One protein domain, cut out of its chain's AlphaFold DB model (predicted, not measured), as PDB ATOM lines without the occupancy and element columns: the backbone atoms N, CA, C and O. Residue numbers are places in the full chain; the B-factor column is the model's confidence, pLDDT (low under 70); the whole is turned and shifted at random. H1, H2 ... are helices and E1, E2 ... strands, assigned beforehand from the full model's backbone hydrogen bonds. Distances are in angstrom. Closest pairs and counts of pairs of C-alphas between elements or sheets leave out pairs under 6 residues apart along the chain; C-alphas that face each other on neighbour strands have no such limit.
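Overview. This is residues 170 to 287 of the 314 residues of the protein "Hypothetical protein" of Chrysotila carterae (UniProt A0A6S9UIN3). The chain winds in stacked turns, a three-sided solenoid whose walls are three parallel sheets. H2 covers the end of the coil where E1 and E2 lie, and H1 leads in from outside, with residues 170 to 175, of which 173 to 175 belong to H1, sticking out. The 118 printed residues hold two named helices and twelve named strands in the order H1 E1 H2 E2 E3 E4 E5 E6 E7 E8 E9 E10 E11 E12, a mixed class of helices and strands. The sheets run E1 E2 E4 E7 E10, E3 E5 E8 E11 and E6 E9 E12. The whole is compact, with a radius of gyration of the C-alphas of 13.8 A, and elongated in outline, 51 by 29 by 24 A.

Arrangement. Begin with the largest sheet: E1, residues 184 to 187, E2, 205 to 209, E4, 226 to 230, E7, 247 to 250, and E10, 269 to 272. E2 and E4 are parallel at 23 degrees, with N 209 and O 229 at 2.8 A, within hydrogen-bond range. H2, residues 191 to 200, is on this sheet, two layers, at a height over the sheet of 9.5 A, over E1 and E2; on the local plane it stands at 4 degrees to E2, along the strands. E1, H2 and E2 make a strand-helix-strand unit, two parallel neighbour strands with a helix between, its crossover right-handed. H1, residues 173 to 182, only grazes the sheet; its closest C-alpha pair with E2 is Ala 181 and Gln 205, 4.4 A. Look next at E3, 212 to 215, E5, 234 to 237, E8, 253 to 256, and E11, 275 to 278. E8 and E11 are parallel at 5 degrees, with N 254 and O 275 at 2.8 A. In the third sheet, E6, 240 to 242, E9, 260 to 264, and E12, 282 to 286, N 242 and O 263 are 2.8 A apart. E5 runs on into E6 at 93 degrees, and E7 into E8 at 99 degrees. In H1 and H2 every O i to N i+4 pair is within hydrogen-bond range.

Along the chain. Find C-alpha 173 at (230.456, 285.612, 396.952); from there H1 runs 14.5 A, as long as H2. E4 spans 13.0 A and E2 12.8 A. E12 ends at C-alpha 286, (225.245, 273.725, 426.798).

Size, cuts and confidence. The C-alphas farthest apart, Arg 170 and His 280, are 51.4 A apart. The printed part has no cut and no long link; E3 to E4, with 10 residues between, is short, and the others are tight. Mean pLDDT of the printed part is 83.5; residues 170 to 178, 180 to 181 and 218 to 222 are under 70.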
ATOM      1  N   ARG A 170     226.710 288.888 389.973       58.06
ATOM      2  CA  ARG A 170     228.059 289.177 389.452       58.06
ATOM      3  C   ARG A 170     229.033 289.651 390.536       58.06
ATOM      4  O   ARG A 170     230.239 289.665 390.303       58.06
ATOM      5  N   LEU A 171     228.523 290.050 391.702       59.94
ATOM      6  CA  LEU A 171     229.344 290.337 392.874       59.94
ATOM      7  C   LEU A 171     229.927 289.033 393.419       59.94
ATOM      8  O   LEU A 171     229.215 288.048 393.608       59.94
ATOM      9  N   ASP A 172     231.232 289.053 393.677       66.75
ATOM     10  CA  ASP A 172     231.942 287.917 394.252       66.75
ATOM     11  C   ASP A 172     231.273 287.482 395.568       66.75
ATOM     12  O   ASP A 172     230.826 288.316 396.364       66.75
ATOM     13  N   SER A 173     231.194 286.174 395.810       57.53
ATOM     14  CA  SER A 173     230.456 285.612 396.952       57.53
ATOM     15  C   SER A 173     230.991 286.126 398.293       57.53
ATOM     16  O   SER A 173     230.238 286.268 399.260       57.53
ATOM     17  N   ASP A 174     232.283 286.443 398.346       64.94
ATOM     18  CA  ASP A 174     232.947 287.028 399.510       64.94
ATOM     19  C   ASP A 174     232.610 288.516 399.694       64.94
ATOM     20  O   ASP A 174     232.437 288.984 400.825       64.94
ATOM     21  N   ALA A 175     232.455 289.258 398.592       65.00
ATOM     22  CA  ALA A 175     232.027 290.652 398.617       65.00
ATOM     23  C   ALA A 175     230.569 290.758 399.074       65.00
ATOM     24  O   ALA A 175     230.256 291.563 399.946       65.00
ATOM     25  N   LEU A 176     229.699 289.880 398.568       65.94
ATOM     26  CA  LEU A 176     228.306 289.798 398.994       65.94
ATOM     27  C   LEU A 176     228.194 289.427 400.479       65.94
ATOM     28  O   LEU A 176     227.451 290.074 401.211       65.94
ATOM     29  N   ARG A 177     228.982 288.452 400.960       63.47
ATOM     30  CA  ARG A 177     229.044 288.113 402.395       63.47
ATOM     31  C   ARG A 177     229.526 289.289 403.246       63.47
ATOM     32  O   ARG A 177     228.933 289.560 404.288       63.47
ATOM     33  N   SER A 178     230.546 290.016 402.791       68.19
ATOM     34  CA  SER A 178     231.044 291.211 403.488       68.19
ATOM     35  C   SER A 178     229.988 292.313 403.561       68.19
ATOM     36  O   SER A 178     229.814 292.939 404.607       68.19
ATOM     37  N   LEU A 179     229.238 292.510 402.477       70.62
ATOM     38  CA  LEU A 179     228.171 293.503 402.395       70.62
ATOM     39  C   LEU A 179     226.985 293.102 403.287       70.62
ATOM     40  O   LEU A 179     226.510 293.910 404.080       70.62
ATOM     41  N   MET A 180     226.584 291.828 403.267       67.25
ATOM     42  CA  MET A 180     225.550 291.294 404.160       67.25
ATOM     43  C   MET A 180     225.927 291.396 405.643       67.25
ATOM     44  O   MET A 180     225.051 291.648 406.464       67.25
ATOM     45  N   ALA A 181     227.209 291.266 405.998       69.75
ATOM     46  CA  ALA A 181     227.674 291.459 407.373       69.75
ATOM     47  C   ALA A 181     227.502 292.912 407.872       69.75
ATOM     48  O   ALA A 181     227.419 293.146 409.079       69.75
ATOM     49  N   HIS A 182     227.430 293.889 406.961       76.00
ATOM     50  CA  HIS A 182     227.201 295.300 407.297       76.00
ATOM     51  C   HIS A 182     225.708 295.647 407.377       76.00
ATOM     52  O   HIS A 182     225.334 296.603 408.060       76.00
ATOM     53  N   VAL A 183     224.845 294.859 406.729       75.38
ATOM     54  CA  VAL A 183     223.395 295.069 406.744       75.38
ATOM     55  C   VAL A 183     222.811 294.526 408.039       75.38
ATOM     56  O   VAL A 183     222.840 293.324 408.308       75.38
ATOM     57  N   THR A 184     222.233 295.429 408.825       80.94
ATOM     58  CA  THR A 184     221.551 295.072 410.068       80.94
ATOM     59  C   THR A 184     220.093 294.740 409.769       80.94
ATOM     60  O   THR A 184     219.351 295.581 409.266       80.94
ATOM     61  N   LEU A 185     219.679 293.508 410.062       83.06
ATOM     62  CA  LEU A 185     218.284 293.089 409.986       83.06
ATOM     63  C   LEU A 185     217.553 293.580 411.229       83.06
ATOM     64  O   LEU A 185     217.764 293.049 412.317       83.06
ATOM     65  N   HIS A 186     216.694 294.580 411.061       84.38
ATOM     66  CA  HIS A 186     215.772 295.000 412.108       84.38
ATOM     67  C   HIS A 186     214.595 294.033 412.186       84.38
ATOM     68  O   HIS A 186     213.856 293.860 411.217       84.38
ATOM     69  N   VAL A 187     214.418 293.417 413.351       83.69
ATOM     70  CA  VAL A 187     213.305 292.508 413.615       83.69
ATOM     71  C   VAL A 187     212.206 293.272 414.366       83.69
ATOM     72  O   VAL A 187     212.452 293.721 415.493       83.69
ATOM     73  N   PRO A 188     211.009 293.453 413.769       77.88
ATOM     74  CA  PRO A 188     209.847 294.014 414.462       77.88
ATOM     75  C   PRO A 188     209.358 293.063 415.567       77.88
ATOM     76  O   PRO A 188     209.810 291.926 415.653       77.88
ATOM     77  N   ARG A 189     208.423 293.514 416.418       77.69
ATOM     78  CA  ARG A 189     207.935 292.799 417.625       77.69
ATOM     79  C   ARG A 189     207.157 291.495 417.376       77.69
ATOM     80  O   ARG A 189     206.482 290.995 418.270       77.69
ATOM     81  N   ASP A 190     207.274 290.922 416.190       77.81
ATOM     82  CA  ASP A 190     206.514 289.756 415.777       77.81
ATOM     83  C   ASP A 190     207.352 288.482 415.943       77.81
ATOM     84  O   ASP A 190     208.377 288.285 415.282       77.81
ATOM     85  N   ALA A 191     206.862 287.565 416.781       73.00
ATOM     86  CA  ALA A 191     207.424 286.227 416.983       73.00
ATOM     87  C   ALA A 191     207.760 285.457 415.678       73.00
ATOM     88  O   ALA A 191     208.880 284.941 415.554       73.00
ATOM     89  N   PRO A 192     206.868 285.377 414.660       75.69
ATOM     90  CA  PRO A 192     207.182 284.655 413.421       75.69
ATOM     91  C   PRO A 192     208.281 285.341 412.598       75.69
ATOM     92  O   PRO A 192     209.031 284.675 411.873       75.69
ATOM     93  N   THR A 193     208.417 286.658 412.728       79.62
ATOM     94  CA  THR A 193     209.420 287.440 412.005       79.62
ATOM     95  C   THR A 193     210.810 287.202 412.581       79.62
ATOM     96  O   THR A 193     211.762 287.066 411.814       79.62
ATOM     97  N   LEU A 194     210.934 287.022 413.900       82.56
ATOM     98  CA  LEU A 194     212.199 286.671 414.546       82.56
ATOM     99  C   LEU A 194     212.708 285.288 414.122       82.56
ATOM    100  O   LEU A 194     213.852 285.162 413.686       82.56
ATOM    101  N   SER A 195     211.859 284.257 414.175       81.12
ATOM    102  CA  SER A 195     212.261 282.906 413.747       81.12
ATOM    103  C   SER A 195     212.644 282.870 412.261       81.12
ATOM    104  O   SER A 195     213.606 282.211 411.864       81.12
ATOM    105  N   THR A 196     211.935 283.632 411.426       80.94
ATOM    106  CA  THR A 196     212.231 283.745 409.993       80.94
ATOM    107  C   THR A 196     213.519 284.518 409.732       80.94
ATOM    108  O   THR A 196     214.303 284.097 408.880       80.94
ATOM    109  N   ALA A 197     213.781 285.591 410.482       82.56
ATOM    110  CA  ALA A 197     215.030 286.338 410.405       82.56
ATOM    111  C   ALA A 197     216.228 285.452 410.775       82.56
ATOM    112  O   ALA A 197     217.196 285.410 410.023       82.56
ATOM    113  N   LEU A 198     216.135 284.669 411.856       82.62
ATOM    114  CA  LEU A 198     217.192 283.737 412.265       82.62
ATOM    115  C   LEU A 198     217.450 282.641 411.221       82.62
ATOM    116  O   LEU A 198     218.603 282.331 410.930       82.62
ATOM    117  N   ARG A 199     216.391 282.085 410.611       81.38
ATOM    118  CA  ARG A 199     216.515 281.073 409.544       81.38
ATOM    119  C   ARG A 199     217.131 281.627 408.260       81.38
ATOM    120  O   ARG A 199     217.835 280.904 407.558       81.38
ATOM    121  N   ARG A 200     216.828 282.882 407.916       79.19
ATOM    122  CA  ARG A 200     217.255 283.507 406.653       79.19
ATOM    123  C   ARG A 200     218.556 284.291 406.759       79.19
ATOM    124  O   ARG A 200     219.113 284.644 405.721       79.19
ATOM    125  N   ALA A 201     219.034 284.562 407.966       79.25
ATOM    126  CA  ALA A 201     220.221 285.368 408.159       79.25
ATOM    127  C   ALA A 201     221.462 284.753 407.478       79.25
ATOM    128  O   ALA A 201     221.700 283.537 407.463       79.25
ATOM    129  N   GLY A 202     222.243 285.631 406.857       76.94
ATOM    130  CA  GLY A 202     223.537 285.314 406.275       76.94
ATOM    131  C   GLY A 202     224.603 285.077 407.350       76.94
ATOM    132  O   GLY A 202     224.424 285.459 408.508       76.94
ATOM    133  N   PRO A 203     225.735 284.458 406.985       80.00
ATOM    134  CA  PRO A 203     226.853 284.301 407.906       80.00
ATOM    135  C   PRO A 203     227.368 285.676 408.360       80.00
ATOM    136  O   PRO A 203     227.571 286.567 407.540       80.00
ATOM    137  N   TRP A 204     227.578 285.825 409.667       84.06
ATOM    138  CA  TRP A 204     227.989 287.050 410.364       84.06
ATOM    139  C   TRP A 204     227.034 288.239 410.223       84.06
ATOM    140  O   TRP A 204     227.404 289.372 410.530       84.06
ATOM    141  N   GLN A 205     225.794 287.996 409.800       86.31
ATOM    142  CA  GLN A 205     224.807 289.056 409.698       86.31
ATOM    143  C   GLN A 205     224.374 289.544 411.083       86.31
ATOM    144  O   GLN A 205     224.225 288.763 412.031       86.31
ATOM    145  N   ARG A 206     224.165 290.859 411.180       89.31
ATOM    146  CA  ARG A 206     223.686 291.516 412.393       89.31
ATOM    147  C   ARG A 206     222.169 291.459 412.421       89.31
ATOM    148  O   ARG A 206     221.521 291.964 411.509       89.31
ATOM    149  N   VAL A 207     221.608 290.865 413.461       90.06
ATOM    150  CA  VAL A 207     220.163 290.813 413.692       90.06
ATOM    151  C   VAL A 207     219.875 291.659 414.922       90.06
ATOM    152  O   VAL A 207     220.280 291.301 416.027       90.06
ATOM    153  N   LEU A 208     219.225 292.802 414.716       91.62
ATOM    154  CA  LEU A 208     218.870 293.747 415.764       91.62
ATOM    155  C   LEU A 208     217.412 293.545 416.168       91.62
ATOM    156  O   LEU A 208     216.489 293.694 415.366       91.62
ATOM    157  N   ILE A 209     217.223 293.194 417.431       91.75
ATOM    158  CA  ILE A 209     215.930 292.926 418.043       91.75
ATOM    159  C   ILE A 209     215.457 294.220 418.693       91.75
ATOM    160  O   ILE A 209     216.098 294.730 419.618       91.75
ATOM    161  N   ALA A 210     214.342 294.746 418.188       91.31
ATOM    162  CA  ALA A 210     213.769 295.996 418.666       91.31
ATOM    163  C   ALA A 210     213.383 295.920 420.151       91.31
ATOM    164  O   ALA A 210     213.044 294.853 420.671       91.31
ATOM    165  N   ARG A 211     213.363 297.062 420.840       93.19
ATOM    166  CA  ARG A 211     212.907 297.152 422.231       93.19
ATOM    167  C   ARG A 211     211.492 296.591 422.377       93.19
ATOM    168  O   ARG A 211     210.585 296.990 421.643       93.19
ATOM    169  N   GLY A 212     211.274 295.756 423.388       90.75
ATOM    170  CA  GLY A 212     209.982 295.134 423.674       90.75
ATOM    171  C   GLY A 212     210.124 293.664 424.040       90.75
ATOM    172  O   GLY A 212     211.234 293.143 424.122       90.75
ATOM    173  N   GLU A 213     208.991 293.013 424.272       91.25
ATOM    174  CA  GLU A 213     208.939 291.581 424.546       91.25
ATOM    175  C   GLU A 213     208.687 290.811 423.251       91.25
ATOM    176  O   GLU A 213     207.784 291.155 422.491       91.25
ATOM    177  N   HIS A 214     209.482 289.773 423.010       89.88
ATOM    178  CA  HIS A 214     209.391 288.915 421.834       89.88
ATOM    179  C   HIS A 214     209.239 287.472 422.293       89.88
ATOM    180  O   HIS A 214     210.110 286.951 422.989       89.88
ATOM    181  N   ALA A 215     208.144 286.825 421.906       88.25
ATOM    182  CA  ALA A 215     207.944 285.409 422.178       88.25
ATOM    183  C   ALA A 215     208.712 284.559 421.155       88.25
ATOM    184  O   ALA A 215     208.567 284.736 419.946       88.25
ATOM    185  N   LEU A 216     209.532 283.632 421.640       85.31
ATOM    186  CA  LEU A 216     210.197 282.622 420.830       85.31
ATOM    187  C   LEU A 216     209.284 281.394 420.746       85.31
ATOM    188  O   LEU A 216     209.196 280.615 421.690       85.31
ATOM    189  N   CYS A 217     208.615 281.217 419.608       71.00
ATOM    190  CA  CYS A 217     207.983 279.948 419.248       71.00
ATOM    191  C   CYS A 217     208.933 279.201 418.311       71.00
ATOM    192  O   CYS A 217     209.203 279.695 417.214       71.00
ATOM    193  N   ASP A 218     209.467 278.062 418.759       64.31
ATOM    194  CA  ASP A 218     210.316 277.156 417.973       64.31
ATOM    195  C   ASP A 218     211.375 277.875 417.127       64.31
ATOM    196  O   ASP A 218     211.392 277.832 415.889       64.31
ATOM    197  N   ALA A 219     212.281 278.582 417.805       62.22
ATOM    198  CA  ALA A 219     213.433 279.169 417.142       62.22
ATOM    199  C   ALA A 219     214.337 278.044 416.622       62.22
ATOM    200  O   ALA A 219     215.100 277.437 417.369       62.22
ATOM    201  N   ALA A 220     214.224 277.755 415.326       61.81
ATOM    202  CA  ALA A 220     215.103 276.809 414.660       61.81
ATOM    203  C   ALA A 220     216.569 277.265 414.817       61.81
ATOM    204  O   ALA A 220     216.853 278.459 414.651       61.81
ATOM    205  N   PRO A 221     217.501 276.344 415.115       67.75
ATOM    206  CA  PRO A 221     218.903 276.682 415.310       67.75
ATOM    207  C   PRO A 221     219.477 277.327 414.047       67.75
ATOM    208  O   PRO A 221     219.237 276.859 412.931       67.75
ATOM    209  N   SER A 222     220.273 278.386 414.206       69.94
ATOM    210  CA  SER A 222     220.974 278.948 413.056       69.94
ATOM    211  C   SER A 222     222.039 277.968 412.566       69.94
ATOM    212  O   SER A 222     222.943 277.567 413.298       69.94
ATOM    213  N   ALA A 223     221.972 277.608 411.287       71.00
ATOM    214  CA  ALA A 223     223.003 276.798 410.636       71.00
ATOM    215  C   ALA A 223     224.283 277.601 410.324       71.00
ATOM    216  O   ALA A 223     225.216 277.089 409.712       71.00
ATOM    217  N   ARG A 224     224.311 278.894 410.669       81.62
ATOM    218  CA  ARG A 224     225.328 279.869 410.256       81.62
ATOM    219  C   ARG A 224     225.727 280.759 411.429       81.62
ATOM    220  O   ARG A 224     224.908 280.921 412.340       81.62
ATOM    221  N   PRO A 225     226.951 281.321 411.415       85.25
ATOM    222  CA  PRO A 225     227.384 282.217 412.471       85.25
ATOM    223  C   PRO A 225     226.577 283.509 412.424       85.25
ATOM    224  O   PRO A 225     226.359 284.033 411.334       85.25
ATOM    225  N   LEU A 226     226.134 284.024 413.569       89.62
ATOM    226  CA  LEU A 226     225.266 285.206 413.640       89.62
ATOM    227  C   LEU A 226     225.701 286.178 414.731       89.62
ATOM    228  O   LEU A 226     226.309 285.778 415.724       89.62
ATOM    229  N   LEU A 227     225.338 287.451 414.562       91.38
ATOM    230  CA  LEU A 227     225.512 288.473 415.587       91.38
ATOM    231  C   LEU A 227     224.142 289.020 416.010       91.38
ATOM    232  O   LEU A 227     223.519 289.798 415.291       91.38
ATOM    233  N   LEU A 228     223.671 288.588 417.177       92.44
ATOM    234  CA  LEU A 228     222.388 288.966 417.759       92.44
ATOM    235  C   LEU A 228     222.566 290.167 418.683       92.44
ATOM    236  O   LEU A 228     223.315 290.105 419.659       92.44
ATOM    237  N   LEU A 229     221.865 291.254 418.384       93.88
ATOM    238  CA  LEU A 229     221.895 292.497 419.143       93.88
ATOM    239  C   LEU A 229     220.509 292.780 419.704       93.88
ATOM    240  O   LEU A 229     219.532 292.808 418.964       93.88
ATOM    241  N   GLY A 230     220.426 293.015 421.007       93.50
ATOM    242  CA  GLY A 230     219.232 293.554 421.646       93.50
ATOM    243  C   GLY A 230     219.322 295.063 421.771       93.50
ATOM    244  O   GLY A 230     220.327 295.587 422.259       93.50
ATOM    245  N   GLU A 231     218.266 295.769 421.379       93.81
ATOM    246  CA  GLU A 231     218.080 297.142 421.840       93.81
ATOM    247  C   GLU A 231     217.876 297.181 423.367       93.81
ATOM    248  O   GLU A 231     217.401 296.209 423.966       93.81
ATOM    249  N   PRO A 232     218.181 298.310 424.034       91.69
ATOM    250  CA  PRO A 232     217.943 298.458 425.465       91.69
ATOM    251  C   PRO A 232     216.478 298.176 425.834       91.69
ATOM    252  O   PRO A 232     215.560 298.892 425.430       91.69
ATOM    253  N   GLY A 233     216.260 297.126 426.629       90.25
ATOM    254  CA  GLY A 233     214.920 296.675 427.021       90.25
ATOM    255  C   GLY A 233     214.274 295.663 426.069       90.25
ATOM    256  O   GLY A 233     213.080 295.411 426.201       90.25
ATOM    257  N   ALA A 234     215.024 295.086 425.127       92.88
ATOM    258  CA  ALA A 234     214.607 293.896 424.394       92.88
ATOM    259  C   ALA A 234     214.607 292.668 425.324       92.88
ATOM    260  O   ALA A 234     215.626 292.341 425.944       92.88
ATOM    261  N   VAL A 235     213.456 292.003 425.422       93.50
ATOM    262  CA  VAL A 235     213.236 290.800 426.228       93.50
ATOM    263  C   VAL A 235     212.799 289.665 425.312       93.50
ATOM    264  O   VAL A 235     211.780 289.765 424.636       93.50
ATOM    265  N   LEU A 236     213.563 288.582 425.299       92.00
ATOM    266  CA  LEU A 236     213.215 287.328 424.649       92.00
ATOM    267  C   LEU A 236     212.515 286.431 425.668       92.00
ATOM    268  O   LEU A 236     213.098 286.126 426.708       92.00
ATOM    269  N   ARG A 237     211.276 286.033 425.372       92.06
ATOM    270  CA  ARG A 237     210.500 285.087 426.173       92.06
ATOM    271  C   ARG A 237     210.545 283.702 425.542       92.06
ATOM    272  O   ARG A 237     210.154 283.563 424.385       92.06
ATOM    273  N   GLY A 238     210.982 282.703 426.301       89.25
ATOM    274  CA  GLY A 238     211.129 281.321 425.839       89.25
ATOM    275  C   GLY A 238     212.584 280.906 425.600       89.25
ATOM    276  O   GLY A 238     213.521 281.670 425.838       89.25
ATOM    277  N   THR A 239     212.766 279.684 425.102       89.62
ATOM    278  CA  THR A 239     214.083 279.070 424.890       89.62
ATOM    279  C   THR A 239     214.733 279.550 423.593       89.62
ATOM    280  O   THR A 239     214.263 279.252 422.492       89.62
ATOM    281  N   LEU A 240     215.873 280.240 423.695       90.00
ATOM    282  CA  LEU A 240     216.709 280.572 422.542       90.00
ATOM    283  C   LEU A 240     217.631 279.397 422.198       90.00
ATOM    284  O   LEU A 240     218.571 279.105 422.938       90.00
ATOM    285  N   VAL A 241     217.398 278.751 421.054       90.19
ATOM    286  CA  VAL A 241     218.238 277.647 420.570       90.19
ATOM    287  C   VAL A 241     219.314 278.175 419.621       90.19
ATOM    288  O   VAL A 241     219.024 278.739 418.565       90.19
ATOM    289  N   LEU A 242     220.575 277.977 419.992       89.62
ATOM    290  CA  LEU A 242     221.752 278.407 419.246       89.62
ATOM    291  C   LEU A 242     222.427 277.200 418.590       89.62
ATOM    292  O   LEU A 242     222.744 276.210 419.254       89.62
ATOM    293  N   GLY A 243     222.626 277.277 417.272       87.06
ATOM    294  CA  GLY A 243     223.193 276.188 416.476       87.06
ATOM    295  C   GLY A 243     224.715 276.061 416.589       87.06
ATOM    296  O   GLY A 243     225.386 276.857 417.244       87.06
ATOM    297  N   SER A 244     225.276 275.069 415.900       86.56
ATOM    298  CA  SER A 244     226.700 274.706 415.968       86.56
ATOM    299  C   SER A 244     227.656 275.667 415.253       86.56
ATOM    300  O   SER A 244     228.872 275.548 415.385       86.56
ATOM    301  N   ALA A 245     227.133 276.637 414.505       84.12
ATOM    302  CA  ALA A 245     227.945 277.533 413.689       84.12
ATOM    303  C   ALA A 245     228.669 278.636 414.489       84.12
ATOM    304  O   ALA A 245     229.608 279.246 413.979       84.12
ATOM    305  N   GLY A 246     228.273 278.869 415.746       87.19
ATOM    306  CA  GLY A 246     228.835 279.912 416.607       87.19
ATOM    307  C   GLY A 246     228.220 281.294 416.384       87.19
ATOM    308  O   GLY A 246     227.289 281.460 415.603       87.19
ATOM    309  N   GLY A 247     228.735 282.307 417.076       90.56
ATOM    310  CA  GLY A 247     228.238 283.674 416.951       90.56
ATOM    311  C   GLY A 247     228.447 284.527 418.194       90.56
ATOM    312  O   GLY A 247     229.174 284.166 419.123       90.56
ATOM    313  N   GLU A 248     227.792 285.681 418.216       93.25
ATOM    314  CA  GLU A 248     227.784 286.577 419.366       93.25
ATOM    315  C   GLU A 248     226.364 287.041 419.689       93.25
ATOM    316  O   GLU A 248     225.594 287.395 418.802       93.25
ATOM    317  N   VAL A 249     226.032 287.062 420.976       93.88
ATOM    318  CA  VAL A 249     224.773 287.568 421.521       93.88
ATOM    319  C   VAL A 249     225.109 288.741 422.435       93.88
ATOM    320  O   VAL A 249     225.902 288.583 423.369       93.88
ATOM    321  N   ARG A 250     224.543 289.926 422.175       95.06
ATOM    322  CA  ARG A 250     224.819 291.134 422.966       95.06
ATOM    323  C   ARG A 250     223.560 291.860 423.413       95.06
ATOM    324  O   ARG A 250     222.653 292.075 422.616       95.06
ATOM    325  N   GLY A 251     223.564 292.320 424.663       92.81
ATOM    326  CA  GLY A 251     222.573 293.280 425.163       92.81
ATOM    327  C   GLY A 251     221.146 292.740 425.265       92.81
ATOM    328  O   GLY A 251     220.204 293.523 425.312       92.81
ATOM    329  N   LEU A 252     220.973 291.417 425.280       93.38
ATOM    330  CA  LEU A 252     219.662 290.774 425.318       93.38
ATOM    331  C   LEU A 252     219.301 290.332 426.732       93.38
ATOM    332  O   LEU A 252     220.144 289.830 427.483       93.38
ATOM    333  N   ARG A 253     218.024 290.491 427.080       94.44
ATOM    334  CA  ARG A 253     217.441 289.854 428.253       94.44
ATOM    335  C   ARG A 253     216.652 288.630 427.803       94.44
ATOM    336  O   ARG A 253     215.727 288.784 427.020       94.44
ATOM    337  N   CYS A 254     217.004 287.449 428.288       92.12
ATOM    338  CA  CYS A 254     216.247 286.228 428.035       92.12
ATOM    339  C   CYS A 254     215.553 285.825 429.333       92.12
ATOM    340  O   CYS A 254     216.230 285.510 430.313       92.12
ATOM    341  N   ASP A 255     214.227 285.853 429.325       92.44
ATOM    342  CA  ASP A 255     213.395 285.416 430.437       92.44
ATOM    343  C   ASP A 255     212.652 284.155 429.976       92.44
ATOM    344  O   ASP A 255     211.896 284.194 429.008       92.44
ATOM    345  N   ASP A 256     212.866 283.028 430.646       85.25
ATOM    346  CA  ASP A 256     212.170 281.783 430.317       85.25
ATOM    347  C   ASP A 256     211.472 281.201 431.545       85.25
ATOM    348  O   ASP A 256     212.010 281.230 432.656       85.25
ATOM    349  N   ALA A 257     210.258 280.704 431.310       76.25
ATOM    350  CA  ALA A 257     209.466 279.968 432.286       76.25
ATOM    351  C   ALA A 257     209.645 278.446 432.146       76.25
ATOM    352  O   ALA A 257     209.125 277.711 432.975       76.25
ATOM    353  N   GLY A 258     210.319 277.976 431.093       79.69
ATOM    354  CA  GLY A 258     210.614 276.570 430.847       79.69
ATOM    355  C   GLY A 258     211.946 276.105 431.440       79.69
ATOM    356  O   GLY A 258     212.414 276.601 432.469       79.69
ATOM    357  N   ASP A 259     212.544 275.111 430.780       81.81
ATOM    358  CA  ASP A 259     213.740 274.411 431.259       81.81
ATOM    359  C   ASP A 259     215.009 275.276 431.210       81.81
ATOM    360  O   ASP A 259     215.859 275.188 432.100       81.81
ATOM    361  N   CYS A 260     215.183 276.091 430.161       87.69
ATOM    362  CA  CYS A 260     216.398 276.884 429.990       87.69
ATOM    363  C   CYS A 260     216.202 278.103 429.084       87.69
ATOM    364  O   CYS A 260     215.630 278.001 428.005       87.69
ATOM    365  N   CYS A 261     216.783 279.251 429.455       90.06
ATOM    366  CA  CYS A 261     216.671 280.464 428.632       90.06
ATOM    367  C   CYS A 261     217.435 280.358 427.313       90.06
ATOM    368  O   CYS A 261     217.015 280.900 426.293       90.06
ATOM    369  N   VAL A 262     218.604 279.718 427.344       90.62
ATOM    370  CA  VAL A 262     219.475 279.580 426.178       90.62
ATOM    371  C   VAL A 262     219.981 278.153 426.108       90.62
ATOM    372  O   VAL A 262     220.582 277.659 427.062       90.62
ATOM    373  N   ARG A 263     219.782 277.517 424.955       90.56
ATOM    374  CA  ARG A 263     220.285 276.183 424.645       90.56
ATOM    375  C   ARG A 263     221.321 276.278 423.536       90.56
ATOM    376  O   ARG A 263     220.988 276.626 422.408       90.56
ATOM    377  N   VAL A 264     222.571 275.956 423.845       90.44
ATOM    378  CA  VAL A 264     223.668 275.927 422.872       90.44
ATOM    379  C   VAL A 264     223.892 274.488 422.431       90.44
ATOM    380  O   VAL A 264     224.278 273.646 423.238       90.44
ATOM    381  N   LEU A 265     223.649 274.214 421.149       88.25
ATOM    382  CA  LEU A 265     223.850 272.896 420.536       88.25
ATOM    383  C   LEU A 265     225.295 272.665 420.065       88.25
ATOM    384  O   LEU A 265     225.646 271.556 419.686       88.25
ATOM    385  N   GLY A 266     226.125 273.710 420.035       84.94
ATOM    386  CA  GLY A 266     227.543 273.616 419.696       84.94
ATOM    387  C   GLY A 266     228.126 274.944 419.215       84.94
ATOM    388  O   GLY A 266     227.465 275.983 419.237       84.94
ATOM    389  N   GLY A 267     229.361 274.901 418.720       86.00
ATOM    390  CA  GLY A 267     230.039 276.068 418.154       86.00
ATOM    391  C   GLY A 267     230.629 277.021 419.193       86.00
ATOM    392  O   GLY A 267     230.589 276.788 420.399       86.00
ATOM    393  N   LYS A 268     231.216 278.121 418.708       88.62
ATOM    394  CA  LYS A 268     231.823 279.160 419.553       88.62
ATOM    395  C   LYS A 268     230.864 280.333 419.695       88.62
ATOM    396  O   LYS A 268     230.744 281.133 418.771       88.62
ATOM    397  N   TRP A 269     230.213 280.439 420.850       91.56
ATOM    398  CA  TRP A 269     229.290 281.529 421.166       91.56
ATOM    399  C   TRP A 269     229.873 282.471 422.212       91.56
ATOM    400  O   TRP A 269     230.387 282.038 423.243       91.56
ATOM    401  N   ARG A 270     229.779 283.774 421.952       92.81
ATOM    402  CA  ARG A 270     230.133 284.825 422.910       92.81
ATOM    403  C   ARG A 270     228.867 285.514 423.402       92.81
ATOM    404  O   ARG A 270     228.059 285.961 422.597       92.81
ATOM    405  N   PHE A 271     228.728 285.648 424.715       92.69
ATOM    406  CA  PHE A 271     227.654 286.419 425.337       92.69
ATOM    407  C   PHE A 271     228.248 287.667 425.981       92.69
ATOM    408  O   PHE A 271     229.172 287.567 426.788       92.69
ATOM    409  N   SER A 272     227.718 288.836 425.631       93.00
ATOM    410  CA  SER A 272     228.205 290.131 426.113       93.00
ATOM    411  C   SER A 272     227.029 290.961 426.629       93.00
ATOM    412  O   SER A 272     226.098 291.242 425.885       93.00
ATOM    413  N   ASN A 273     227.052 291.408 427.887       93.00
ATOM    414  CA  ASN A 273     225.971 292.220 428.473       93.00
ATOM    415  C   ASN A 273     224.569 291.580 428.378       93.00
ATOM    416  O   ASN A 273     223.572 292.285 428.225       93.00
ATOM    417  N   CYS A 274     224.481 290.251 428.456       92.88
ATOM    418  CA  CYS A 274     223.203 289.541 428.454       92.88
ATOM    419  C   CYS A 274     222.707 289.312 429.886       92.88
ATOM    420  O   CYS A 274     223.503 289.069 430.795       92.88
ATOM    421  N   ARG A 275     221.389 289.362 430.090       93.31
ATOM    422  CA  ARG A 275     220.743 288.991 431.357       93.31
ATOM    423  C   ARG A 275     219.868 287.772 431.120       93.31
ATOM    424  O   ARG A 275     218.952 287.841 430.313       93.31
ATOM    425  N   LEU A 276     220.151 286.677 431.811       92.94
ATOM    426  CA  LEU A 276     219.400 285.431 431.685       92.94
ATOM    427  C   LEU A 276     218.632 285.196 432.988       92.94
ATOM    428  O   LEU A 276     219.239 285.219 434.060       92.94
ATOM    429  N   ARG A 277     217.315 284.998 432.907       91.75
ATOM    430  CA  ARG A 277     216.452 284.707 434.057       91.75
ATOM    431  C   ARG A 277     215.597 283.482 433.750       91.75
ATOM    432  O   ARG A 277     214.649 283.567 432.980       91.75
ATOM    433  N   CYS A 278     215.923 282.366 434.391       89.69
ATOM    434  CA  CYS A 278     215.158 281.121 434.318       89.69
ATOM    435  C   CYS A 278     214.453 280.877 435.660       89.69
ATOM    436  O   CYS A 278     215.016 281.211 436.706       89.69
ATOM    437  N   SER A 279     213.240 280.321 435.643       84.75
ATOM    438  CA  SER A 279     212.480 279.980 436.856       84.75
ATOM    439  C   SER A 279     212.713 278.565 437.386       84.75
ATOM    440  O   SER A 279     212.429 278.338 438.561       84.75
ATOM    441  N   HIS A 280     213.176 277.614 436.564       73.44
ATOM    442  CA  HIS A 280     213.090 276.188 436.917       73.44
ATOM    443  C   HIS A 280     214.421 275.443 437.005       73.44
ATOM    444  O   HIS A 280     214.625 274.757 438.004       73.44
ATOM    445  N   ALA A 281     215.331 275.571 436.034       71.00
ATOM    446  CA  ALA A 281     216.560 274.772 436.053       71.00
ATOM    447  C   ALA A 281     217.822 275.596 435.792       71.00
ATOM    448  O   ALA A 281     218.529 275.963 436.730       71.00
ATOM    449  N   SER A 282     218.127 275.895 434.528       84.25
ATOM    450  CA  SER A 282     219.423 276.467 434.160       84.25
ATOM    451  C   SER A 282     219.273 277.631 433.189       84.25
ATOM    452  O   SER A 282     218.601 277.563 432.168       84.25
ATOM    453  N   ALA A 283     219.930 278.748 433.499       86.88
ATOM    454  CA  ALA A 283     219.883 279.933 432.646       86.88
ATOM    455  C   ALA A 283     220.550 279.698 431.275       86.88
ATOM    456  O   ALA A 283     220.140 280.282 430.273       86.88
ATOM    457  N   LEU A 284     221.564 278.834 431.228       88.81
ATOM    458  CA  LEU A 284     222.301 278.466 430.025       88.81
ATOM    459  C   LEU A 284     222.547 276.958 430.053       88.81
ATOM    460  O   LEU A 284     223.259 276.472 430.928       88.81
ATOM    461  N   HIS A 285     221.988 276.247 429.080       89.00
ATOM    462  CA  HIS A 285     222.228 274.827 428.869       89.00
ATOM    463  C   HIS A 285     223.142 274.645 427.661       89.00
ATOM    464  O   HIS A 285     222.808 275.055 426.546       89.00
ATOM    465  N   VAL A 286     224.293 274.014 427.869       87.31
ATOM    466  CA  VAL A 286     225.245 273.725 426.798       87.31
ATOM    467  C   VAL A 286     225.313 272.217 426.624       87.31
ATOM    468  O   VAL A 286     225.809 271.509 427.491       87.31
ATOM    469  N   SER A 287     224.769 271.730 425.514       79.56
ATOM    470  CA  SER A 287     224.949 270.343 425.080       79.56
ATOM    471  C   SER A 287     226.245 270.250 424.269       79.56
ATOM    472  O   SER A 287     226.519 271.178 423.506       79.56
TER     473      SER A 287